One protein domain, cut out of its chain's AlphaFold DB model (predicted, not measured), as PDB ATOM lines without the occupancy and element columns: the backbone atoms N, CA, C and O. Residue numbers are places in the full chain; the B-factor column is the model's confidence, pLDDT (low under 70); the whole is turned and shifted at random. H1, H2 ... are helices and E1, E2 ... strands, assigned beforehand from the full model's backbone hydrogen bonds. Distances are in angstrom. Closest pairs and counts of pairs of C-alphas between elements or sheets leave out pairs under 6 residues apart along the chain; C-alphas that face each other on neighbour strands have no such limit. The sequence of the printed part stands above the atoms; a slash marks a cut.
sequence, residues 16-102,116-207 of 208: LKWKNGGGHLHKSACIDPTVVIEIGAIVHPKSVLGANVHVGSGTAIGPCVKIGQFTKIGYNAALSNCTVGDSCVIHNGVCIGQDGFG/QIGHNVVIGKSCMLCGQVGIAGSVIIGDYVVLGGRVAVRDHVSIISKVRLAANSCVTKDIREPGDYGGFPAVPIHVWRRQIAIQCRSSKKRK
ATOM      1  N   LEU A  16     306.140 235.853 383.281       91.94
ATOM      2  CA  LEU A  16     307.455 236.354 383.655       91.94
ATOM      3  C   LEU A  16     307.311 237.626 384.487       91.94
ATOM      4  O   LEU A  16     306.355 238.379 384.324       91.94
ATOM      5  N   LYS A  17     308.296 237.904 385.340       92.19
ATOM      6  CA  LYS A  17     308.380 239.177 386.059       92.19
ATOM      7  C   LYS A  17     308.938 240.270 385.144       92.19
ATOM      8  O   LYS A  17     310.005 240.104 384.549       92.19
ATOM      9  N   TRP A  18     308.248 241.402 385.053       93.00
ATOM     10  CA  TRP A  18     308.692 242.553 384.274       93.00
ATOM     11  C   TRP A  18     309.749 243.355 385.031       93.00
ATOM     12  O   TRP A  18     309.603 243.643 386.220       93.00
ATOM     13  N   LYS A  19     310.816 243.748 384.332       89.56
ATOM     14  CA  LYS A  19     311.938 244.481 384.941       89.56
ATOM     15  C   LYS A  19     311.527 245.886 385.401       89.56
ATOM     16  O   LYS A  19     311.932 246.314 386.477       89.56
ATOM     17  N   ASN A  20     310.680 246.568 384.629       89.81
ATOM     18  CA  ASN A  20     310.269 247.946 384.900       89.81
ATOM     19  C   ASN A  20     308.975 247.980 385.722       89.81
ATOM     20  O   ASN A  20     307.886 248.073 385.166       89.81
ATOM     21  N   GLY A  21     309.094 247.906 387.048       84.00
ATOM     22  CA  GLY A  21     307.963 248.025 387.983       84.00
ATOM     23  C   GLY A  21     307.544 246.722 388.673       84.00
ATOM     24  O   GLY A  21     306.783 246.771 389.636       84.00
ATOM     25  N   GLY A  22     308.085 245.567 388.269       89.31
ATOM     26  CA  GLY A  22     307.978 244.320 389.032       89.31
ATOM     27  C   GLY A  22     306.655 243.554 388.925       89.31
ATOM     28  O   GLY A  22     306.490 242.590 389.675       89.31
ATOM     29  N   GLY A  23     305.737 243.943 388.033       92.88
ATOM     30  CA  GLY A  23     304.528 243.169 387.713       92.88
ATOM     31  C   GLY A  23     304.797 241.902 386.891       92.88
ATOM     32  O   GLY A  23     305.948 241.559 386.621       92.88
ATOM     33  N   HIS A  24     303.735 241.204 386.481       94.31
ATOM     34  CA  HIS A  24     303.820 239.955 385.714       94.31
ATOM     35  C   HIS A  24     303.273 240.124 384.293       94.31
ATOM     36  O   HIS A  24     302.238 240.753 384.086       94.31
ATOM     37  N   LEU A  25     303.937 239.523 383.308       93.94
ATOM     38  CA  LEU A  25     303.490 239.488 381.916       93.94
ATOM     39  C   LEU A  25     303.549 238.078 381.353       93.94
ATOM     40  O   LEU A  25     304.439 237.305 381.688       93.94
ATOM     41  N   HIS A  26     302.653 237.764 380.435       94.00
ATOM     42  CA  HIS A  26     302.719 236.531 379.676       94.00
ATOM     43  C   HIS A  26     303.783 236.599 378.564       94.00
ATOM     44  O   HIS A  26     303.921 237.624 377.895       94.00
ATOM     45  N   LYS A  27     304.477 235.486 378.289       92.25
ATOM     46  CA  LYS A  27     305.537 235.383 377.256       92.25
ATOM     47  C   LYS A  27     305.111 235.802 375.842       92.25
ATOM     48  O   LYS A  27     305.935 236.258 375.063       92.25
ATOM     49  N   SER A  28     303.835 235.623 375.502       92.69
ATOM     50  CA  SER A  28     303.280 235.987 374.185       92.69
ATOM     51  C   SER A  28     302.768 237.428 374.079       92.69
ATOM     52  O   SER A  28     302.241 237.800 373.030       92.69
ATOM     53  N   ALA A  29     302.846 238.222 375.150       92.06
ATOM     54  CA  ALA A  29     302.486 239.635 375.100       92.06
ATOM     55  C   ALA A  29     303.571 240.434 374.357       92.06
ATOM     56  O   ALA A  29     304.764 240.212 374.551       92.06
ATOM     57  N   CYS A  30     303.154 241.378 373.515       93.88
ATOM     58  CA  CYS A  30     304.053 242.287 372.811       93.88
ATOM     59  C   CYS A  30     304.083 243.623 373.557       93.88
ATOM     60  O   CYS A  30     303.117 244.385 373.520       93.88
ATOM     61  N   ILE A  31     305.166 243.886 374.281       94.25
ATOM     62  CA  ILE A  31     305.277 245.038 375.180       94.25
ATOM     63  C   ILE A  31     306.527 245.826 374.812       94.25
ATOM     64  O   ILE A  31     307.611 245.254 374.688       94.25
ATOM     65  N   ASP A  32     306.376 247.138 374.651       96.12
ATOM     66  CA  ASP A  32     307.517 248.021 374.442       96.12
ATOM     67  C   ASP A  32     308.425 248.073 375.698       96.12
ATOM     68  O   ASP A  32     307.922 248.120 376.824       96.12
ATOM     69  N   PRO A  33     309.766 248.091 375.562       93.94
ATOM     70  CA  PRO A  33     310.677 248.113 376.711       93.94
ATOM     71  C   PRO A  33     310.500 249.308 377.657       93.94
ATOM     72  O   PRO A  33     310.896 249.227 378.819       93.94
ATOM     73  N   THR A  34     309.926 250.419 377.187       96.19
ATOM     74  CA  THR A  34     309.676 251.624 377.998       96.19
ATOM     75  C   THR A  34     308.450 251.502 378.905       96.19
ATOM     76  O   THR A  34     308.243 252.353 379.768       96.19
ATOM     77  N   VAL A  35     307.638 250.454 378.738       96.81
ATOM     78  CA  VAL A  35     306.429 250.242 379.539       96.81
ATOM     79  C   VAL A  35     306.789 249.986 380.997       96.81
ATOM     80  O   VAL A  35     307.680 249.191 381.309       96.81
ATOM     81  N   VAL A  36     306.043 250.619 381.899       96.81
ATOM     82  CA  VAL A  36     306.124 250.382 383.342       96.81
ATOM     83  C   VAL A  36     304.915 249.563 383.774       96.81
ATOM     84  O   VAL A  36     303.777 249.969 383.552       96.81
ATOM     85  N   ILE A  37     305.163 248.415 384.401       96.56
ATOM     86  CA  ILE A  37     304.138 247.519 384.942       96.56
ATOM     87  C   ILE A  37     304.417 247.360 386.428       96.56
ATOM     88  O   ILE A  37     305.373 246.683 386.807       96.56
ATOM     89  N   GLU A  38     303.606 248.006 387.259       96.38
ATOM     90  CA  GLU A  38     303.786 247.991 388.708       96.38
ATOM     91  C   GLU A  38     303.469 246.633 389.353       96.38
ATOM     92  O   GLU A  38     302.886 245.724 388.754       96.38
ATOM     93  N   ILE A  39     303.853 246.503 390.622       95.00
ATOM     94  CA  ILE A  39     303.705 245.285 391.414       95.00
ATOM     95  C   ILE A  39     302.232 244.865 391.481       95.00
ATOM     96  O   ILE A  39     301.325 245.663 391.717       95.00
ATOM     97  N   GLY A  40     301.993 243.571 391.274       93.38
ATOM     98  CA  GLY A  40     300.653 242.990 391.298       93.38
ATOM     99  C   GLY A  40     299.825 243.251 390.037       93.38
ATOM    100  O   GLY A  40     298.750 242.676 389.922       93.38
ATOM    101  N   ALA A  41     300.301 244.062 389.086       96.19
ATOM    102  CA  ALA A  41     299.675 244.131 387.773       96.19
ATOM    103  C   ALA A  41     300.012 242.881 386.943       96.19
ATOM    104  O   ALA A  41     301.131 242.357 387.014       96.19
ATOM    105  N   ILE A  42     299.036 242.403 386.169       95.31
ATOM    106  CA  ILE A  42     299.135 241.178 385.367       95.31
ATOM    107  C   ILE A  42     298.739 241.481 383.926       95.31
ATOM    108  O   ILE A  42     297.671 242.038 383.660       95.31
ATOM    109  N   VAL A  43     299.592 241.070 382.991       95.50
ATOM    110  CA  VAL A  43     299.376 241.219 381.552       95.50
ATOM    111  C   VAL A  43     299.215 239.853 380.896       95.50
ATOM    112  O   VAL A  43     300.141 239.044 380.875       95.50
ATOM    113  N   HIS A  44     298.027 239.593 380.357       94.25
ATOM    114  CA  HIS A  44     297.641 238.313 379.769       94.25
ATOM    115  C   HIS A  44     298.159 238.111 378.325       94.25
ATOM    116  O   HIS A  44     298.620 239.062 377.682       94.25
ATOM    117  N   PRO A  45     298.076 236.871 377.790       94.12
ATOM    118  CA  PRO A  45     298.568 236.514 376.457       94.12
ATOM    119  C   PRO A  45     298.073 237.409 375.316       94.12
ATOM    120  O   PRO A  45     296.921 237.845 375.302       94.12
ATOM    121  N   LYS A  46     298.921 237.589 374.291       92.56
ATOM    122  CA  LYS A  46     298.606 238.298 373.030       92.56
ATOM    123  C   LYS A  46     298.187 239.766 373.188       92.56
ATOM    124  O   LYS A  46     297.718 240.373 372.226       92.56
ATOM    125  N   SER A  47     298.314 240.331 374.383       94.38
ATOM    126  CA  SER A  47     298.112 241.759 374.601       94.38
ATOM    127  C   SER A  47     299.255 242.561 373.973       94.38
ATOM    128  O   SER A  47     300.369 242.056 373.801       94.38
ATOM    129  N   VAL A  48     298.958 243.800 373.585       96.06
ATOM    130  CA  VAL A  48     299.914 244.713 372.949       96.06
ATOM    131  C   VAL A  48     299.921 246.033 373.702       96.06
ATOM    132  O   VAL A  48     298.879 246.678 373.808       96.06
ATOM    133  N   LEU A  49     301.080 246.438 374.216       96.81
ATOM    134  CA  LEU A  49     301.259 247.700 374.935       96.81
ATOM    135  C   LEU A  49     302.276 248.572 374.193       96.81
ATOM    136  O   LEU A  49     303.415 248.155 373.975       96.81
ATOM    137  N   GLY A  50     301.854 249.780 373.812       96.62
ATOM    138  CA  GLY A  50     302.704 250.770 373.153       96.62
ATOM    139  C   GLY A  50     303.740 251.413 374.080       96.62
ATOM    140  O   GLY A  50     303.721 251.231 375.297       96.62
ATOM    141  N   ALA A  51     304.635 252.210 373.495       97.19
ATOM    142  CA  ALA A  51     305.686 252.908 374.229       97.19
ATOM    143  C   ALA A  51     305.131 253.862 375.300       97.19
ATOM    144  O   ALA A  51     304.097 254.509 375.115       97.19
ATOM    145  N   ASN A  52     305.853 253.991 376.412       97.00
ATOM    146  CA  ASN A  52     305.540 254.873 377.539       97.00
ATOM    147  C   ASN A  52     304.154 254.629 378.159       97.00
ATOM    148  O   ASN A  52     303.544 255.549 378.709       97.00
ATOM    149  N   VAL A  53     303.639 253.401 378.059       97.88
ATOM    150  CA  VAL A  53     302.452 252.985 378.808       97.88
ATOM    151  C   VAL A  53     302.833 252.731 380.263       97.88
ATOM    152  O   VAL A  53     303.868 252.132 380.556       97.88
ATOM    153  N   HIS A  54     301.980 253.167 381.186       97.94
ATOM    154  CA  HIS A  54     302.139 252.906 382.617       97.94
ATOM    155  C   HIS A  54     300.920 252.150 383.129       97.94
ATOM    156  O   HIS A  54     299.797 252.640 383.031       97.94
ATOM    157  N   VAL A  55     301.151 250.954 383.661       97.44
ATOM    158  CA  VAL A  55     300.145 250.086 384.266       97.44
ATOM    159  C   VAL A  55     300.304 250.124 385.782       97.44
ATOM    160  O   VAL A  55     301.319 249.672 386.314       97.44
ATOM    161  N   GLY A  56     299.307 250.679 386.468       97.00
ATOM    162  CA  GLY A  56     299.281 250.781 387.922       97.00
ATOM    163  C   GLY A  56     299.111 249.434 388.623       97.00
ATOM    164  O   GLY A  56     298.602 248.467 388.058       97.00
ATOM    165  N   SER A  57     299.523 249.392 389.885       96.69
ATOM    166  CA  SER A  57     299.465 248.220 390.760       96.69
ATOM    167  C   SER A  57     298.077 247.564 390.803       96.69
ATOM    168  O   SER A  57     297.046 248.243 390.846       96.69
ATOM    169  N   GLY A  58     298.059 246.230 390.800       94.56
ATOM    170  CA  GLY A  58     296.832 245.423 390.870       94.56
ATOM    171  C   GLY A  58     295.945 245.460 389.618       94.56
ATOM    172  O   GLY A  58     294.855 244.895 389.627       94.56
ATOM    173  N   THR A  59     296.376 246.123 388.541       97.31
ATOM    174  CA  THR A  59     295.621 246.171 387.283       97.31
ATOM    175  C   THR A  59     295.752 244.874 386.493       97.31
ATOM    176  O   THR A  59     296.849 244.345 386.314       97.31
ATOM    177  N   ALA A  60     294.630 244.397 385.958       95.75
ATOM    178  CA  ALA A  60     294.571 243.227 385.093       95.75
ATOM    179  C   ALA A  60     294.312 243.647 383.641       95.75
ATOM    180  O   ALA A  60     293.271 244.225 383.315       95.75
ATOM    181  N   ILE A  61     295.259 243.331 382.758       95.44
ATOM    182  CA  ILE A  61     295.125 243.495 381.308       95.44
ATOM    183  C   ILE A  61     294.838 242.124 380.717       95.44
ATOM    184  O   ILE A  61     295.725 241.277 380.680       95.44
ATOM    185  N   GLY A  62     293.606 241.913 380.266       92.69
ATOM    186  CA  GLY A  62     293.116 240.656 379.714       92.69
ATOM    187  C   GLY A  62     293.723 240.276 378.355       92.69
ATOM    188  O   GLY A  62     294.471 241.050 377.747       92.69
ATOM    189  N   PRO A  63     293.424 239.060 377.861       91.25
ATOM    190  CA  PRO A  63     293.985 238.557 376.613       91.25
ATOM    191  C   PRO A  63     293.616 239.439 375.417       91.25
ATOM    192  O   PRO A  63     292.509 239.973 375.352       91.25
ATOM    193  N   CYS A  64     294.528 239.559 374.451       91.31
ATOM    194  CA  CYS A  64     294.313 240.296 373.194       91.31
ATOM    195  C   CYS A  64     293.982 241.800 373.342       91.31
ATOM    196  O   CYS A  64     293.619 242.440 372.351       91.31
ATOM    197  N   VAL A  65     294.117 242.381 374.539       94.62
ATOM    198  CA  VAL A  65     293.918 243.819 374.770       94.62
ATOM    199  C   VAL A  65     295.037 244.622 374.109       94.62
ATOM    200  O   VAL A  65     296.210 244.264 374.209       94.62
ATOM    201  N   LYS A  66     294.680 245.725 373.451       96.25
ATOM    202  CA  LYS A  66     295.629 246.634 372.794       96.25
ATOM    203  C   LYS A  66     295.589 247.998 373.462       96.25
ATOM    204  O   LYS A  66     294.515 248.578 373.590       96.25
ATOM    205  N   ILE A  67     296.742 248.520 373.863       97.06
ATOM    206  CA  ILE A  67     296.872 249.821 374.520       97.06
ATOM    207  C   ILE A  67     297.865 250.673 373.732       97.06
ATOM    208  O   ILE A  67     299.015 250.279 373.534       97.06
ATOM    209  N   GLY A  68     297.406 251.842 373.292       96.94
ATOM    210  CA  GLY A  68     298.208 252.836 372.591       96.94
ATOM    211  C   GLY A  68     299.277 253.481 373.471       96.94
ATOM    212  O   GLY A  68     299.241 253.409 374.699       96.94
ATOM    213  N   GLN A  69     300.237 254.132 372.826       97.88
ATOM    214  CA  GLN A  69     301.386 254.767 373.479       97.88
ATOM    215  C   GLN A  69     300.978 255.934 374.392       97.88
ATOM    216  O   GLN A  69     299.939 256.563 374.189       97.88
ATOM    217  N   PHE A  70     301.819 256.258 375.377       97.69
ATOM    218  CA  PHE A  70     301.604 257.340 376.355       97.69
ATOM    219  C   PHE A  70     300.318 257.214 377.190       97.69
ATOM    220  O   PHE A  70     299.872 258.186 377.802       97.69
ATOM    221  N   THR A  71     299.707 256.029 377.222       98.12
ATOM    222  CA  THR A  71     298.499 255.776 378.004       98.12
ATOM    223  C   THR A  71     298.851 255.405 379.442       98.12
ATOM    224  O   THR A  71     299.709 254.562 379.697       98.12
ATOM    225  N   LYS A  72     298.165 256.027 380.401       97.88
ATOM    226  CA  LYS A  72     298.330 255.772 381.835       97.88
ATOM    227  C   LYS A  72     297.112 255.047 382.375       97.88
ATOM    228  O   LYS A  72     295.989 255.504 382.176       97.88
ATOM    229  N   ILE A  73     297.339 253.948 383.077       97.44
ATOM    230  CA  ILE A  73     296.310 253.134 383.711       97.44
ATOM    231  C   ILE A  73     296.559 253.146 385.213       97.44
ATOM    232  O   ILE A  73     297.656 252.844 385.672       97.44
ATOM    233  N   GLY A  74     295.535 253.524 385.968       96.19
ATOM    234  CA  GLY A  74     295.562 253.606 387.418       96.19
ATOM    235  C   GLY A  74     295.555 252.236 388.088       96.19
ATOM    236  O   GLY A  74     295.749 251.198 387.459       96.19
ATOM    237  N   TYR A  75     295.325 252.249 389.395       96.69
ATOM    238  CA  TYR A  75     295.343 251.061 390.243       96.69
ATOM    239  C   TYR A  75     294.054 250.250 390.129       96.69
ATOM    240  O   TYR A  75     292.960 250.824 390.053       96.69
ATOM    241  N   ASN A  76     294.173 248.926 390.218       95.94
ATOM    242  CA  ASN A  76     293.039 247.995 390.242       95.94
ATOM    243  C   ASN A  76     292.055 248.197 389.074       95.94
ATOM    244  O   ASN A  76     290.843 248.079 389.253       95.94
ATOM    245  N   ALA A  77     292.553 248.575 387.896       96.06
ATOM    246  CA  ALA A  77     291.736 248.621 386.692       96.06
ATOM    247  C   ALA A  77     291.632 247.216 386.077       96.06
ATOM    248  O   ALA A  77     292.536 246.392 386.216       96.06
ATOM    249  N   ALA A  78     290.536 246.945 385.375       95.19
ATOM    250  CA  ALA A  78     290.328 245.684 384.671       95.19
ATOM    251  C   ALA A  78     289.976 245.971 383.212       95.19
ATOM    252  O   ALA A  78     288.928 246.546 382.911       95.19
ATOM    253  N   LEU A  79     290.865 245.593 382.299       94.31
ATOM    254  CA  LEU A  79     290.678 245.777 380.865       94.31
ATOM    255  C   LEU A  79     290.517 244.407 380.214       94.31
ATOM    256  O   LEU A  79     291.411 243.575 380.303       94.31
ATOM    257  N   SER A  80     289.408 244.179 379.523       92.38
ATOM    258  CA  SER A  80     289.155 242.957 378.759       92.38
ATOM    259  C   SER A  80     288.572 243.306 377.397       92.38
ATOM    260  O   SER A  80     287.808 244.258 377.283       92.38
ATOM    261  N   ASN A  81     288.930 242.541 376.359       90.56
ATOM    262  CA  ASN A  81     288.356 242.673 375.014       90.56
ATOM    263  C   ASN A  81     288.311 244.126 374.505       90.56
ATOM    264  O   ASN A  81     287.290 244.591 374.005       90.56
ATOM    265  N   CYS A  82     289.386 244.893 374.683       94.12
ATOM    266  CA  CYS A  82     289.376 246.305 374.330       94.12
ATOM    267  C   CYS A  82     290.620 246.741 373.561       94.12
ATOM    268  O   CYS A  82     291.704 246.163 373.665       94.12
ATOM    269  N   THR A  83     290.436 247.785 372.761       95.88
ATOM    270  CA  THR A  83     291.499 248.540 372.109       95.88
ATOM    271  C   THR A  83     291.411 249.981 372.584       95.88
ATOM    272  O   THR A  83     290.407 250.651 372.353       95.88
ATOM    273  N   VAL A  84     292.454 250.443 373.261       96.88
ATOM    274  CA  VAL A  84     292.584 251.800 373.788       96.88
ATOM    275  C   VAL A  84     293.578 252.566 372.927       96.88
ATOM    276  O   VAL A  84     294.673 252.072 372.666       96.88
ATOM    277  N   GLY A  85     293.202 253.766 372.492       96.75
ATOM    278  CA  GLY A  85     294.061 254.655 371.723       96.75
ATOM    279  C   GLY A  85     295.218 255.247 372.530       96.75
ATOM    280  O   GLY A  85     295.447 254.922 373.697       96.75
ATOM    281  N   ASP A  86     295.956 256.135 371.875       98.19
ATOM    282  CA  ASP A  86     297.131 256.796 372.439       98.19
ATOM    283  C   ASP A  86     296.754 257.905 373.428       98.19
ATOM    284  O   ASP A  86     295.736 258.586 373.269       98.19
ATOM    285  N   SER A  87     297.645 258.171 374.386       97.81
ATOM    286  CA  SER A  87     297.555 259.291 375.334       97.81
ATOM    287  C   SER A  87     296.282 259.291 376.184       97.81
ATOM    288  O   SER A  87     295.767 260.347 376.548       97.81
ATOM    289  N   CYS A  88     295.748 258.110 376.492       98.00
ATOM    290  CA  CYS A  88     294.580 257.977 377.351       98.00
ATOM    291  C   CYS A  88     294.970 257.985 378.833       98.00
ATOM    292  O   CYS A  88     296.061 257.563 379.220       98.00
ATOM    293  N   VAL A  89     294.055 258.428 379.688       98.00
ATOM    294  CA  VAL A  89     294.195 258.371 381.145       98.00
ATOM    295  C   VAL A  89     293.033 257.573 381.707       98.00
ATOM    296  O   VAL A  89     291.886 258.012 381.673       98.00
ATOM    297  N   ILE A  90     293.330 256.392 382.228       97.19
ATOM    298  CA  ILE A  90     292.373 255.489 382.857       97.19
ATOM    299  C   ILE A  90     292.638 255.538 384.357       97.19
ATOM    300  O   ILE A  90     293.716 255.172 384.805       97.19
ATOM    301  N   HIS A  91     291.686 256.027 385.144       97.00
ATOM    302  CA  HIS A  91     291.829 256.122 386.595       97.00
ATOM    303  C   HIS A  91     291.574 254.779 387.297       97.00
ATOM    304  O   HIS A  91     291.257 253.757 386.690       97.00
ATOM    305  N   ASN A  92     291.720 254.800 388.619       96.62
ATOM    306  CA  ASN A  92     291.621 253.623 389.469       96.62
ATOM    307  C   ASN A  92     290.227 252.977 389.416       96.62
ATOM    308  O   ASN A  92     289.202 253.671 389.432       96.62
ATOM    309  N   GLY A  93     290.193 251.644 389.423       92.88
ATOM    310  CA  GLY A  93     288.952 250.867 389.476       92.88
ATOM    311  C   GLY A  93     288.085 250.949 388.218       92.88
ATOM    312  O   GLY A  93     286.902 250.627 388.290       92.88
ATOM    313  N   VAL A  94     288.620 251.436 387.094       95.88
ATOM    314  CA  VAL A  94     287.900 251.442 385.814       95.88
ATOM    315  C   VAL A  94     287.833 250.023 385.256       95.88
ATOM    316  O   VAL A  94     288.847 249.325 385.198       95.88
ATOM    317  N   CYS A  95     286.648 249.629 384.798       93.81
ATOM    318  CA  CYS A  95     286.396 248.329 384.187       93.81
ATOM    319  C   CYS A  95     285.940 248.513 382.735       93.81
ATOM    320  O   CYS A  95     284.953 249.205 382.472       93.81
ATOM    321  N   ILE A  96     286.648 247.892 381.791       92.12
ATOM    322  CA  ILE A  96     286.414 248.043 380.349       92.12
ATOM    323  C   ILE A  96     286.183 246.681 379.711       92.12
ATOM    324  O   ILE A  96     286.991 245.775 379.900       92.12
ATOM    325  N   GLY A  97     285.115 246.570 378.918       82.38
ATOM    326  CA  GLY A  97     284.818 245.394 378.097       82.38
ATOM    327  C   GLY A  97     284.445 244.164 378.915       82.38
ATOM    328  O   GLY A  97     284.763 243.037 378.534       82.38
ATOM    329  N   GLN A  98     283.797 244.395 380.059       78.44
ATOM    330  CA  GLN A  98     283.138 243.355 380.839       78.44
ATOM    331  C   GLN A  98     281.838 242.926 380.153       78.44
ATOM    332  O   GLN A  98     281.257 243.669 379.351       78.44
ATOM    333  N   ASP A  99     281.372 241.726 380.487       73.75
ATOM    334  CA  ASP A  99     280.088 241.241 380.002       73.75
ATOM    335  C   ASP A  99     278.943 242.116 380.517       73.75
ATOM    336  O   ASP A  99     278.887 242.485 381.691       73.75
ATOM    337  N   GLY A 100     278.025 242.455 379.611       68.81
ATOM    338  CA  GLY A 100     276.803 243.173 379.954       68.81
ATOM    339  C   GLY A 100     275.741 242.277 380.602       68.81
ATOM    340  O   GLY A 100     275.954 241.100 380.892       68.81
ATOM    341  N   PHE A 101     274.539 242.832 380.765       68.88
ATOM    342  CA  PHE A 101     273.363 242.123 381.277       68.88
ATOM    343  C   PHE A 101     272.720 241.247 380.182       68.88
ATOM    344  O   PHE A 101     271.637 241.539 379.682       68.88
ATOM    345  N   GLY A 102     273.423 240.198 379.750       65.31
ATOM    346  CA  GLY A 102     272.944 239.258 378.735       65.31
ATOM    347  C   GLY A 102     272.686 237.885 379.331       65.31
ATOM    348  O   GLY A 102     273.603 237.073 379.400       65.31
ATOM    349  N   GLN A 116     278.426 236.448 374.631       59.97
ATOM    350  CA  GLN A 116     278.768 237.831 374.372       59.97
ATOM    351  C   GLN A 116     279.938 237.883 373.370       59.97
ATOM    352  O   GLN A 116     281.059 238.296 373.660       59.97
ATOM    353  N   ILE A 117     279.685 237.385 372.154       52.69
ATOM    354  CA  ILE A 117     280.684 237.321 371.076       52.69
ATOM    355  C   ILE A 117     280.888 238.728 370.498       52.69
ATOM    356  O   ILE A 117     279.925 239.437 370.222       52.69
ATOM    357  N   GLY A 118     282.145 239.145 370.314       55.31
ATOM    358  CA  GLY A 118     282.475 240.434 369.691       55.31
ATOM    359  C   GLY A 118     282.407 241.642 370.630       55.31
ATOM    360  O   GLY A 118     282.195 242.751 370.153       55.31
ATOM    361  N   HIS A 119     282.624 241.451 371.939       65.81
ATOM    362  CA  HIS A 119     282.664 242.505 372.971       65.81
ATOM    363  C   HIS A 119     283.879 243.436 372.853       65.81
ATOM    364  O   HIS A 119     284.495 243.793 373.848       65.81
ATOM    365  N   ASN A 120     284.234 243.833 371.633       84.31
ATOM    366  CA  ASN A 120     285.398 244.650 371.370       84.31
ATOM    367  C   ASN A 120     285.078 246.117 371.651       84.31
ATOM    368  O   ASN A 120     284.448 246.793 370.837       84.31
ATOM    369  N   VAL A 121     285.504 246.605 372.811       92.19
ATOM    370  CA  VAL A 121     285.418 248.031 373.127       92.19
ATOM    371  C   VAL A 121     286.529 248.764 372.388       92.19
ATOM    372  O   VAL A 121     287.696 248.385 372.476       92.19
ATOM    373  N   VAL A 122     286.179 249.830 371.679       95.50
ATOM    374  CA  VAL A 122     287.143 250.700 371.001       95.50
ATOM    375  C   VAL A 122     287.111 252.060 371.670       95.50
ATOM    376  O   VAL A 122     286.063 252.696 371.733       95.50
ATOM    377  N   ILE A 123     288.257 252.506 372.173       96.75
ATOM    378  CA  ILE A 123     288.427 253.825 372.776       96.75
ATOM    379  C   ILE A 123     289.429 254.602 371.936       96.75
ATOM    380  O   ILE A 123     290.531 254.117 371.686       96.75
ATOM    381  N   GLY A 124     289.033 255.798 371.510       96.50
ATOM    382  CA  GLY A 124     289.870 256.726 370.765       96.50
ATOM    383  C   GLY A 124     291.055 257.257 371.571       96.50
ATOM    384  O   GLY A 124     291.391 256.774 372.653       96.50
ATOM    385  N   LYS A 125     291.717 258.262 371.012       97.75
ATOM    386  CA  LYS A 125     292.912 258.894 371.572       97.75
ATOM    387  C   LYS A 125     292.547 260.002 372.551       97.75
ATOM    388  O   LYS A 125     291.511 260.653 372.422       97.75
ATOM    389  N   SER A 126     293.462 260.295 373.473       97.88
ATOM    390  CA  SER A 126     293.338 261.421 374.412       97.88
ATOM    391  C   SER A 126     292.059 261.379 375.260       97.88
ATOM    392  O   SER A 126     291.491 262.419 375.595       97.88
ATOM    393  N   CYS A 127     291.584 260.177 375.588       97.62
ATOM    394  CA  CYS A 127     290.406 259.986 376.426       97.62
ATOM    395  C   CYS A 127     290.778 259.960 377.909       97.62
ATOM    396  O   CYS A 127     291.837 259.463 378.289       97.62
ATOM    397  N   MET A 128     289.882 260.449 378.762       97.75
ATOM    398  CA  MET A 128     290.035 260.418 380.215       97.75
ATOM    399  C   MET A 128     288.860 259.674 380.841       97.75
ATOM    400  O   MET A 128     287.720 260.128 380.774       97.75
ATOM    401  N   LEU A 129     289.136 258.530 381.462       96.62
ATOM    402  CA  LEU A 129     288.156 257.724 382.180       96.62
ATOM    403  C   LEU A 129     288.409 257.890 383.673       96.62
ATOM    404  O   LEU A 129     289.389 257.364 384.198       96.62
ATOM    405  N   CYS A 130     287.559 258.649 384.356       95.38
ATOM    406  CA  CYS A 130     287.687 258.881 385.789       95.38
ATOM    407  C   CYS A 130     287.351 257.619 386.604       95.38
ATOM    408  O   CYS A 130     286.921 256.598 386.074       95.38
ATOM    409  N   GLY A 131     287.582 257.675 387.918       91.19
ATOM    410  CA  GLY A 131     287.517 256.491 388.777       91.19
ATOM    411  C   GLY A 131     286.177 255.753 388.714       91.19
ATOM    412  O   GLY A 131     285.113 256.378 388.669       91.19
ATOM    413  N   GLN A 132     286.244 254.420 388.756       92.69
ATOM    414  CA  GLN A 132     285.079 253.522 388.773       92.69
ATOM    415  C   GLN A 132     284.143 253.648 387.558       92.69
ATOM    416  O   GLN A 132     282.957 253.339 387.656       92.69
ATOM    417  N   VAL A 133     284.642 254.124 386.416       95.56
ATOM    418  CA  VAL A 133     283.893 254.063 385.154       95.56
ATOM    419  C   VAL A 133     283.727 252.607 384.716       95.56
ATOM    420  O   VAL A 133     284.676 251.825 384.767       95.56
ATOM    421  N   GLY A 134     282.522 252.261 384.267       92.50
ATOM    422  CA  GLY A 134     282.197 250.948 383.716       92.50
ATOM    423  C   GLY A 134     281.784 251.058 382.253       92.50
ATOM    424  O   GLY A 134     280.830 251.769 381.932       92.50
ATOM    425  N   ILE A 135     282.485 250.348 381.370       92.56
ATOM    426  CA  ILE A 135     282.172 250.293 379.939       92.56
ATOM    427  C   ILE A 135     281.829 248.853 379.566       92.56
ATOM    428  O   ILE A 135     282.677 247.963 379.662       92.56
ATOM    429  N   ALA A 136     280.587 248.636 379.138       89.75
ATOM    430  CA  ALA A 136     280.136 247.345 378.637       89.75
ATOM    431  C   ALA A 136     280.714 247.035 377.242       89.75
ATOM    432  O   ALA A 136     281.300 247.894 376.581       89.75
ATOM    433  N   GLY A 137     280.561 245.790 376.793       86.94
ATOM    434  CA  GLY A 137     281.065 245.348 375.495       86.94
ATOM    435  C   GLY A 137     280.433 246.044 374.286       86.94
ATOM    436  O   GLY A 137     279.326 246.582 374.339       86.94
ATOM    437  N   SER A 138     281.149 245.989 373.161       89.06
ATOM    438  CA  SER A 138     280.695 246.514 371.862       89.06
ATOM    439  C   SER A 138     280.454 248.030 371.847       89.06
ATOM    440  O   SER A 138     279.604 248.525 371.107       89.06
ATOM    441  N   VAL A 139     281.180 248.771 372.685       92.56
ATOM    442  CA  VAL A 139     281.114 250.234 372.766       92.56
ATOM    443  C   VAL A 139     282.207 250.867 371.909       92.56
ATOM    444  O   VAL A 139     283.352 250.413 371.916       92.56
ATOM    445  N   ILE A 140     281.864 251.951 371.213       95.44
ATOM    446  CA  ILE A 140     282.813 252.762 370.442       95.44
ATOM    447  C   ILE A 140     282.856 254.163 371.045       95.44
ATOM    448  O   ILE A 140     281.840 254.852 371.089       95.44
ATOM    449  N   ILE A 141     284.029 254.594 371.495       96.81
ATOM    450  CA  ILE A 141     284.279 255.927 372.043       96.81
ATOM    451  C   ILE A 141     285.252 256.647 371.114       96.81
ATOM    452  O   ILE A 141     286.327 256.128 370.824       96.81
ATOM    453  N   GLY A 142     284.877 257.840 370.655       97.12
ATOM    454  CA  GLY A 142     285.728 258.708 369.847       97.12
ATOM    455  C   GLY A 142     286.890 259.325 370.629       97.12
ATOM    456  O   GLY A 142     287.150 258.990 371.782       97.12
ATOM    457  N   ASP A 143     287.586 260.258 369.992       98.12
ATOM    458  CA  ASP A 143     288.750 260.936 370.564       98.12
ATOM    459  C   ASP A 143     288.345 262.066 371.523       98.12
ATOM    460  O   ASP A 143     287.295 262.698 371.367       98.12
ATOM    461  N   TYR A 144     289.215 262.403 372.476       97.81
ATOM    462  CA  TYR A 144     289.013 263.520 373.411       97.81
ATOM    463  C   TYR A 144     287.722 263.408 374.238       97.81
ATOM    464  O   TYR A 144     287.059 264.414 374.517       97.81
ATOM    465  N   VAL A 145     287.335 262.186 374.605       98.00
ATOM    466  CA  VAL A 145     286.170 261.935 375.460       98.00
ATOM    467  C   VAL A 145     286.583 261.916 376.928       98.00
ATOM    468  O   VAL A 145     287.580 261.300 377.300       98.00
ATOM    469  N   VAL A 146     285.788 262.560 377.781       98.12
ATOM    470  CA  VAL A 146     285.970 262.544 379.237       98.12
ATOM    471  C   VAL A 146     284.762 261.893 379.891       98.12
ATOM    472  O   VAL A 146     283.646 262.400 379.788       98.12
ATOM    473  N   LEU A 147     284.978 260.787 380.597       97.25
ATOM    474  CA  LEU A 147     283.961 260.125 381.405       97.25
ATOM    475  C   LEU A 147     284.198 260.464 382.875       97.25
ATOM    476  O   LEU A 147     285.212 260.073 383.445       97.25
ATOM    477  N   GLY A 148     283.269 261.198 383.488       96.25
ATOM    478  CA  GLY A 148     283.294 261.503 384.915       96.25
ATOM    479  C   GLY A 148     283.250 260.250 385.792       96.25
ATOM    480  O   GLY A 148     282.942 259.151 385.335       96.25
ATOM    481  N   GLY A 149     283.574 260.405 387.079       94.00
ATOM    482  CA  GLY A 149     283.631 259.267 388.001       94.00
ATOM    483  C   GLY A 149     282.305 258.507 388.051       94.00
ATOM    484  O   GLY A 149     281.239 259.130 388.051       94.00
ATOM    485  N   ARG A 150     282.377 257.171 388.088       94.56
ATOM    486  CA  ARG A 150     281.210 256.268 388.099       94.56
ATOM    487  C   ARG A 150     280.244 256.453 386.925       94.56
ATOM    488  O   ARG A 150     279.053 256.177 387.054       94.56
ATOM    489  N   VAL A 151     280.723 256.945 385.783       96.44
ATOM    490  CA  VAL A 151     279.927 256.885 384.554       96.44
ATOM    491  C   VAL A 151     279.793 255.430 384.115       96.44
ATOM    492  O   VAL A 151     280.771 254.682 384.105       96.44
ATOM    493  N   ALA A 152     278.578 255.047 383.737       93.44
ATOM    494  CA  ALA A 152     278.284 253.752 383.143       93.44
ATOM    495  C   ALA A 152     277.945 253.923 381.658       93.44
ATOM    496  O   ALA A 152     277.185 254.821 381.285       93.44
ATOM    497  N   VAL A 153     278.486 253.056 380.807       93.38
ATOM    498  CA  VAL A 153     278.161 253.010 379.377       93.38
ATOM    499  C   VAL A 153     277.535 251.661 379.059       93.38
ATOM    500  O   VAL A 153     278.146 250.618 379.300       93.38
ATOM    501  N   ARG A 154     276.304 251.695 378.540       90.88
ATOM    502  CA  ARG A 154     275.572 250.506 378.094       90.88
ATOM    503  C   ARG A 154     276.264 249.859 376.889       90.88
ATOM    504  O   ARG A 154     276.942 250.536 376.121       90.88
ATOM    505  N   ASP A 155     276.059 248.559 376.727       87.62
ATOM    506  CA  ASP A 155     276.515 247.788 375.577       87.62
ATOM    507  C   ASP A 155     275.939 248.318 374.253       87.62
ATOM    508  O   ASP A 155     274.839 248.879 374.205       87.62
ATOM    509  N   HIS A 156     276.689 248.123 373.164       89.00
ATOM    510  CA  HIS A 156     276.283 248.519 371.806       89.00
ATOM    511  C   HIS A 156     275.933 250.011 371.667       89.00
ATOM    512  O   HIS A 156     274.944 250.376 371.027       89.00
ATOM    513  N   VAL A 157     276.732 250.874 372.291       91.81
ATOM    514  CA  VAL A 157     276.579 252.330 372.226       91.81
ATOM    515  C   VAL A 157     277.808 252.965 371.589       91.81
ATOM    516  O   VAL A 157     278.945 252.578 371.860       91.81
ATOM    517  N   SER A 158     277.571 253.991 370.777       94.56
ATOM    518  CA  SER A 158     278.608 254.859 370.226       94.56
ATOM    519  C   SER A 158     278.594 256.245 370.881       94.56
ATOM    520  O   SER A 158     277.548 256.872 371.054       94.56
ATOM    521  N   ILE A 159     279.771 256.734 371.262       96.75
ATOM    522  CA  ILE A 159     279.996 258.083 371.785       96.75
ATOM    523  C   ILE A 159     280.964 258.771 370.833       96.75
ATOM    524  O   ILE A 159     282.101 258.324 370.681       96.75
ATOM    525  N   ILE A 160     280.535 259.854 370.190       97.62
ATOM    526  CA  ILE A 160     281.427 260.597 369.299       97.62
ATOM    527  C   ILE A 160     282.540 261.335 370.062       97.62
ATOM    528  O   ILE A 160     282.507 261.494 371.283       97.62
ATOM    529  N   SER A 161     283.528 261.822 369.315       98.19
ATOM    530  CA  SER A 161     284.638 262.606 369.852       98.19
ATOM    531  C   SER A 161     284.176 263.897 370.550       98.19
ATOM    532  O   SER A 161     283.149 264.479 370.196       98.19
ATOM    533  N   LYS A 162     284.991 264.404 371.486       97.56
ATOM    534  CA  LYS A 162     284.775 265.673 372.221       97.56
ATOM    535  C   LYS A 162     283.513 265.696 373.101       97.56
ATOM    536  O   LYS A 162     282.899 266.747 373.301       97.56
ATOM    537  N   VAL A 163     283.134 264.544 373.648       97.88
ATOM    538  CA  VAL A 163     282.039 264.408 374.619       97.88
ATOM    539  C   VAL A 163     282.592 264.411 376.041       97.88
ATOM    540  O   VAL A 163     283.592 263.761 376.333       97.88
ATOM    541  N   ARG A 164     281.924 265.119 376.951       97.88
ATOM    542  CA  ARG A 164     282.243 265.117 378.382       97.88
ATOM    543  C   ARG A 164     281.001 264.705 379.168       97.88
ATOM    544  O   ARG A 164     279.956 265.345 379.082       97.88
ATOM    545  N   LEU A 165     281.104 263.622 379.928       96.88
ATOM    546  CA  LEU A 165     280.023 263.075 380.743       96.88
ATOM    547  C   LEU A 165     280.246 263.419 382.214       96.88
ATOM    548  O   LEU A 165     281.296 263.125 382.782       96.88
ATOM    549  N   ALA A 166     279.247 264.035 382.839       96.00
ATOM    550  CA  ALA A 166     279.268 264.335 384.264       96.00
ATOM    551  C   ALA A 166     279.301 263.045 385.102       96.00
ATOM    552  O   ALA A 166     278.805 261.999 384.677       96.00
ATOM    553  N   ALA A 167     279.853 263.121 386.314       94.06
ATOM    554  CA  ALA A 167     279.919 261.983 387.231       94.06
ATOM    555  C   ALA A 167     278.534 261.355 387.493       94.06
ATOM    556  O   ALA A 167     277.521 262.058 387.488       94.06
ATOM    557  N   ASN A 168     278.503 260.041 387.739       94.88
ATOM    558  CA  ASN A 168     277.290 259.227 387.930       94.88
ATOM    559  C   ASN A 168     276.291 259.241 386.752       94.88
ATOM    560  O   ASN A 168     275.118 258.911 386.936       94.88
ATOM    561  N   SER A 169     276.711 259.635 385.548       95.06
ATOM    562  CA  SER A 169     275.833 259.589 384.372       95.06
ATOM    563  C   SER A 169     275.806 258.196 383.746       95.06
ATOM    564  O   SER A 169     276.786 257.458 383.825       95.06
ATOM    565  N   CYS A 170     274.707 257.842 383.081       94.31
ATOM    566  CA  CYS A 170     274.589 256.568 382.370       94.31
ATOM    567  C   CYS A 170     274.222 256.782 380.907       94.31
ATOM    568  O   CYS A 170     273.154 257.315 380.596       94.31
ATOM    569  N   VAL A 171     275.095 256.345 380.004       94.19
ATOM    570  CA  VAL A 171     274.850 256.419 378.567       94.19
ATOM    571  C   VAL A 171     274.034 255.207 378.144       94.19
ATOM    572  O   VAL A 171     274.524 254.081 378.137       94.19
ATOM    573  N   THR A 172     272.776 255.445 377.785       92.38
ATOM    574  CA  THR A 172     271.847 254.393 377.350       92.38
ATOM    575  C   THR A 172     271.620 254.383 375.840       92.38
ATOM    576  O   THR A 172     271.110 253.401 375.304       92.38
ATOM    577  N   LYS A 173     271.988 255.453 375.132       93.06
ATOM    578  CA  LYS A 173     271.807 255.618 373.684       93.06
ATOM    579  C   LYS A 173     273.042 256.280 373.086       93.06
ATOM    580  O   LYS A 173     273.793 256.919 373.816       93.06
ATOM    581  N   ASP A 174     273.200 256.157 371.771       95.75
ATOM    582  CA  ASP A 174     274.274 256.827 371.039       95.75
ATOM    583  C   ASP A 174     274.300 258.334 371.314       95.75
ATOM    584  O   ASP A 174     273.267 259.007 371.256       95.75
ATOM    585  N   ILE A 175     275.497 258.868 371.545       96.19
ATOM    586  CA  ILE A 175     275.745 260.307 371.617       96.19
ATOM    587  C   ILE A 175     276.352 260.728 370.286       96.19
ATOM    588  O   ILE A 175     277.500 260.402 369.995       96.19
ATOM    589  N   ARG A 176     275.562 261.446 369.483       95.88
ATOM    590  CA  ARG A 176     275.908 261.841 368.107       95.88
ATOM    591  C   ARG A 176     276.383 263.283 367.969       95.88
ATOM    592  O   ARG A 176     276.783 263.678 366.881       95.88
ATOM    593  N   GLU A 177     276.345 264.053 369.051       95.94
ATOM    594  CA  GLU A 177     276.738 265.461 369.068       95.94
ATOM    595  C   GLU A 177     277.812 265.701 370.138       95.94
ATOM    596  O   GLU A 177     277.753 265.104 371.217       95.94
ATOM    597  N   PRO A 178     278.821 266.542 369.856       97.38
ATOM    598  CA  PRO A 178     279.850 266.855 370.833       97.38
ATOM    599  C   PRO A 178     279.269 267.776 371.904       97.38
ATOM    600  O   PRO A 178     278.428 268.631 371.625       97.38
ATOM    601  N   GLY A 179     279.760 267.654 373.134       96.25
ATOM    602  CA  GLY A 179     279.326 268.529 374.216       96.25
ATOM    603  C   GLY A 179     279.304 267.866 375.580       96.25
ATOM    604  O   GLY A 179     279.896 266.812 375.808       96.25
ATOM    605  N   ASP A 180     278.621 268.541 376.498       97.25
ATOM    606  CA  ASP A 180     278.481 268.133 377.889       97.25
ATOM    607  C   ASP A 180     277.170 267.377 378.102       97.25
ATOM    608  O   ASP A 180     276.097 267.878 377.753       97.25
ATOM    609  N   TYR A 181     277.246 266.209 378.737       97.06
ATOM    610  CA  TYR A 181     276.107 265.346 379.046       97.06
ATOM    611  C   TYR A 181     276.072 264.998 380.534       97.06
ATOM    612  O   TYR A 181     277.107 264.935 381.198       97.06
ATOM    613  N   GLY A 182     274.877 264.769 381.075       94.81
ATOM    614  CA  GLY A 182     274.686 264.425 382.480       94.81
ATOM    615  C   GLY A 182     273.400 263.648 382.743       94.81
ATOM    616  O   GLY A 182     272.437 263.762 381.985       94.81
ATOM    617  N   GLY A 183     273.380 262.889 383.838       92.06
ATOM    618  CA  GLY A 183     272.181 262.238 384.367       92.06
ATOM    619  C   GLY A 183     272.014 260.761 384.003       92.06
ATOM    620  O   GLY A 183     272.863 260.143 383.361       92.06
ATOM    621  N   PHE A 184     270.894 260.195 384.452       91.44
ATOM    622  CA  PHE A 184     270.479 258.815 384.202       91.44
ATOM    623  C   PHE A 184     269.030 258.831 383.676       91.44
ATOM    624  O   PHE A 184     268.115 259.071 384.466       91.44
ATOM    625  N   PRO A 185     268.787 258.612 382.372       90.44
ATOM    626  CA  PRO A 185     269.779 258.471 381.303       90.44
ATOM    627  C   PRO A 185     270.522 259.788 381.021       90.44
ATOM    628  O   PRO A 185     270.024 260.871 381.324       90.44
ATOM    629  N   ALA A 186     271.711 259.692 380.428       91.12
ATOM    630  CA  ALA A 186     272.516 260.846 380.061       91.12
ATOM    631  C   ALA A 186     271.819 261.672 378.969       91.12
ATOM    632  O   ALA A 186     271.455 261.155 377.911       91.12
ATOM    633  N   VAL A 187     271.657 262.968 379.225       93.44
ATOM    634  CA  VAL A 187     271.098 263.959 378.292       93.44
ATOM    635  C   VAL A 187     272.002 265.195 378.252       93.44
ATOM    636  O   VAL A 187     272.828 265.355 379.157       93.44
ATOM    637  N   PRO A 188     271.883 266.086 377.247       93.12
ATOM    638  CA  PRO A 188     272.672 267.313 377.211       93.12
ATOM    639  C   PRO A 188     272.579 268.092 378.529       93.12
ATOM    640  O   PRO A 188     271.503 268.221 379.120       93.12
ATOM    641  N   ILE A 189     273.703 268.636 378.993       91.00
ATOM    642  CA  ILE A 189     273.854 269.150 380.362       91.00
ATOM    643  C   ILE A 189     272.822 270.228 380.721       91.00
ATOM    644  O   ILE A 189     272.379 270.314 381.865       91.00
ATOM    645  N   HIS A 190     272.406 271.045 379.749       85.94
ATOM    646  CA  HIS A 190     271.407 272.096 379.944       85.94
ATOM    647  C   HIS A 190     270.003 271.516 380.191       85.94
ATOM    648  O   HIS A 190     269.260 272.040 381.024       85.94
ATOM    649  N   VAL A 191     269.664 270.402 379.531       89.38
ATOM    650  CA  VAL A 191     268.421 269.651 379.759       89.38
ATOM    651  C   VAL A 191     268.456 269.014 381.141       89.38
ATOM    652  O   VAL A 191     267.520 269.193 381.920       89.38
ATOM    653  N   TRP A 192     269.560 268.346 381.479       87.62
ATOM    654  CA  TRP A 192     269.718 267.685 382.773       87.62
ATOM    655  C   TRP A 192     269.613 268.675 383.942       87.62
ATOM    656  O   TRP A 192     268.824 268.477 384.866       87.62
ATOM    657  N   ARG A 193     270.329 269.806 383.872       87.19
ATOM    658  CA  ARG A 193     270.255 270.870 384.890       87.19
ATOM    659  C   ARG A 193     268.828 271.396 385.067       87.19
ATOM    660  O   ARG A 193     268.395 271.619 386.197       87.19
ATOM    661  N   ARG A 194     268.077 271.557 383.970       86.31
ATOM    662  CA  ARG A 194     266.664 271.966 384.015       86.31
ATOM    663  C   ARG A 194     265.788 270.907 384.697       86.31
ATOM    664  O   ARG A 194     264.956 271.276 385.522       86.31
ATOM    665  N   GLN A 195     265.981 269.622 384.399       89.12
ATOM    666  CA  GLN A 195     265.233 268.523 385.025       89.12
ATOM    667  C   GLN A 195     265.451 268.475 386.544       89.12
ATOM    668  O   GLN A 195     264.481 268.447 387.301       89.12
ATOM    669  N   ILE A 196     266.708 268.566 386.996       85.50
ATOM    670  CA  ILE A 196     267.046 268.598 388.427       85.50
ATOM    671  C   ILE A 196     266.398 269.804 389.120       85.50
ATOM    672  O   ILE A 196     265.776 269.657 390.172       85.50
ATOM    673  N   ALA A 197     266.464 270.992 388.509       81.81
ATOM    674  CA  ALA A 197     265.845 272.191 389.068       81.81
ATOM    675  C   ALA A 197     264.320 272.047 389.243       81.81
ATOM    676  O   ALA A 197     263.771 272.487 390.256       81.81
ATOM    677  N   ILE A 198     263.635 271.409 388.287       85.62
ATOM    678  CA  ILE A 198     262.196 271.117 388.380       85.62
ATOM    679  C   ILE A 198     261.925 270.133 389.523       85.62
ATOM    680  O   ILE A 198     261.050 270.383 390.353       85.62
ATOM    681  N   GLN A 199     262.709 269.059 389.628       79.50
ATOM    682  CA  GLN A 199     262.540 268.043 390.667       79.50
ATOM    683  C   GLN A 199     262.738 268.612 392.083       79.50
ATOM    684  O   GLN A 199     261.935 268.329 392.976       79.50
ATOM    685  N   CYS A 200     263.730 269.487 392.279       78.44
ATOM    686  CA  CYS A 200     263.952 270.194 393.546       78.44
ATOM    687  C   CYS A 200     262.797 271.132 393.935       78.44
ATOM    688  O   CYS A 200     262.560 271.358 395.121       78.44
ATOM    689  N   ARG A 201     262.079 271.709 392.962       75.50
ATOM    690  CA  ARG A 201     260.900 272.552 393.232       75.50
ATOM    691  C   ARG A 201     259.682 271.706 393.603       75.50
ATOM    692  O   ARG A 201     258.972 272.044 394.547       75.50
ATOM    693  N   SER A 202     259.466 270.593 392.904       66.38
ATOM    694  CA  SER A 202     258.350 269.676 393.168       66.38
ATOM    695  C   SER A 202     258.462 268.979 394.527       66.38
ATOM    696  O   SER A 202     257.450 268.791 395.198       66.38
ATOM    697  N   SER A 203     259.676 268.645 394.980       65.69
ATOM    698  CA  SER A 203     259.889 268.049 396.307       65.69
ATOM    699  C   SER A 203     259.597 269.015 397.460       65.69
ATOM    700  O   SER A 203     259.138 268.572 398.510       65.69
ATOM    701  N   LYS A 204     259.796 270.328 397.262       63.16
ATOM    702  CA  LYS A 204     259.422 271.358 398.246       63.16
ATOM    703  C   LYS A 204     257.904 271.513 398.366       63.16
ATOM    704  O   LYS A 204     257.407 271.568 399.479       63.16
ATOM    705  N   LYS A 205     257.168 271.499 397.245       59.72
ATOM    706  CA  LYS A 205     255.693 271.614 397.239       59.72
ATOM    707  C   LYS A 205     254.962 270.436 397.889       59.72
ATOM    708  O   LYS A 205     253.834 270.602 398.313       59.72
ATOM    709  N   ARG A 206     255.577 269.250 397.933       55.19
ATOM    710  CA  ARG A 206     254.990 268.039 398.534       55.19
ATOM    711  C   ARG A 206     255.186 267.941 400.054       55.19
ATOM    712  O   ARG A 206     254.647 267.027 400.662       55.19
ATOM    713  N   LYS A 207     256.001 268.826 400.640       54.19
ATOM    714  CA  LYS A 207     256.294 268.897 402.084       54.19
ATOM    715  C   LYS A 207     255.582 270.075 402.772       54.19
ATOM    716  O   LYS A 207     255.954 270.436 403.884       54.19
TER     717      LYS A 207
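This is residues 16 to 102 and 116 to 207 of the 208 residues of an uncharacterized protein of Gossypium gossypioides (UniProt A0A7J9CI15). With little regular structure, the chain winds in stacked turns, a solenoid with short parallel strand pairings; residues 197 to 207, mostly of H1, stick out. The 179 printed residues hold named strands E1 to E7, then named helix H1: mixed class, only 40 in named elements. The whole is compact, radius of gyration of the C-alphas 17.7 A, spanning 64 by 29 by 29 A.

Within hydrogen-bond range across parallel strands are N 83 and O 121, 2.8 A, between residues 82 to 84 (E2) and 121 to 123 (E4); N 97 and O 135, 2.9 A, between 95 to 98 (E3) and 134 to 136 (E5); N 164 and O 179, 2.9 A, between 163 to 165 (E6) and 179 to 182 (E7). H1, residues 189 to 205, has 12 of 13 O i to N i+4 pairs within range; its closest C-alphas with E7, 189 and 181, are 4.6 A apart.

E1, residues 24 to 26, pairs with no named strand and begins at C-alpha 24 (303.820, 239.955, 385.714). H1, 24.9 A long, ends at C-alpha 205 (255.693, 271.614, 397.239).

Residues 103 to 115 are cut out; C-alphas 102 and 116 are 7.4 A apart. The link E1 to E2 is long. Residues 202 to 207 are among those with pLDDT under 70.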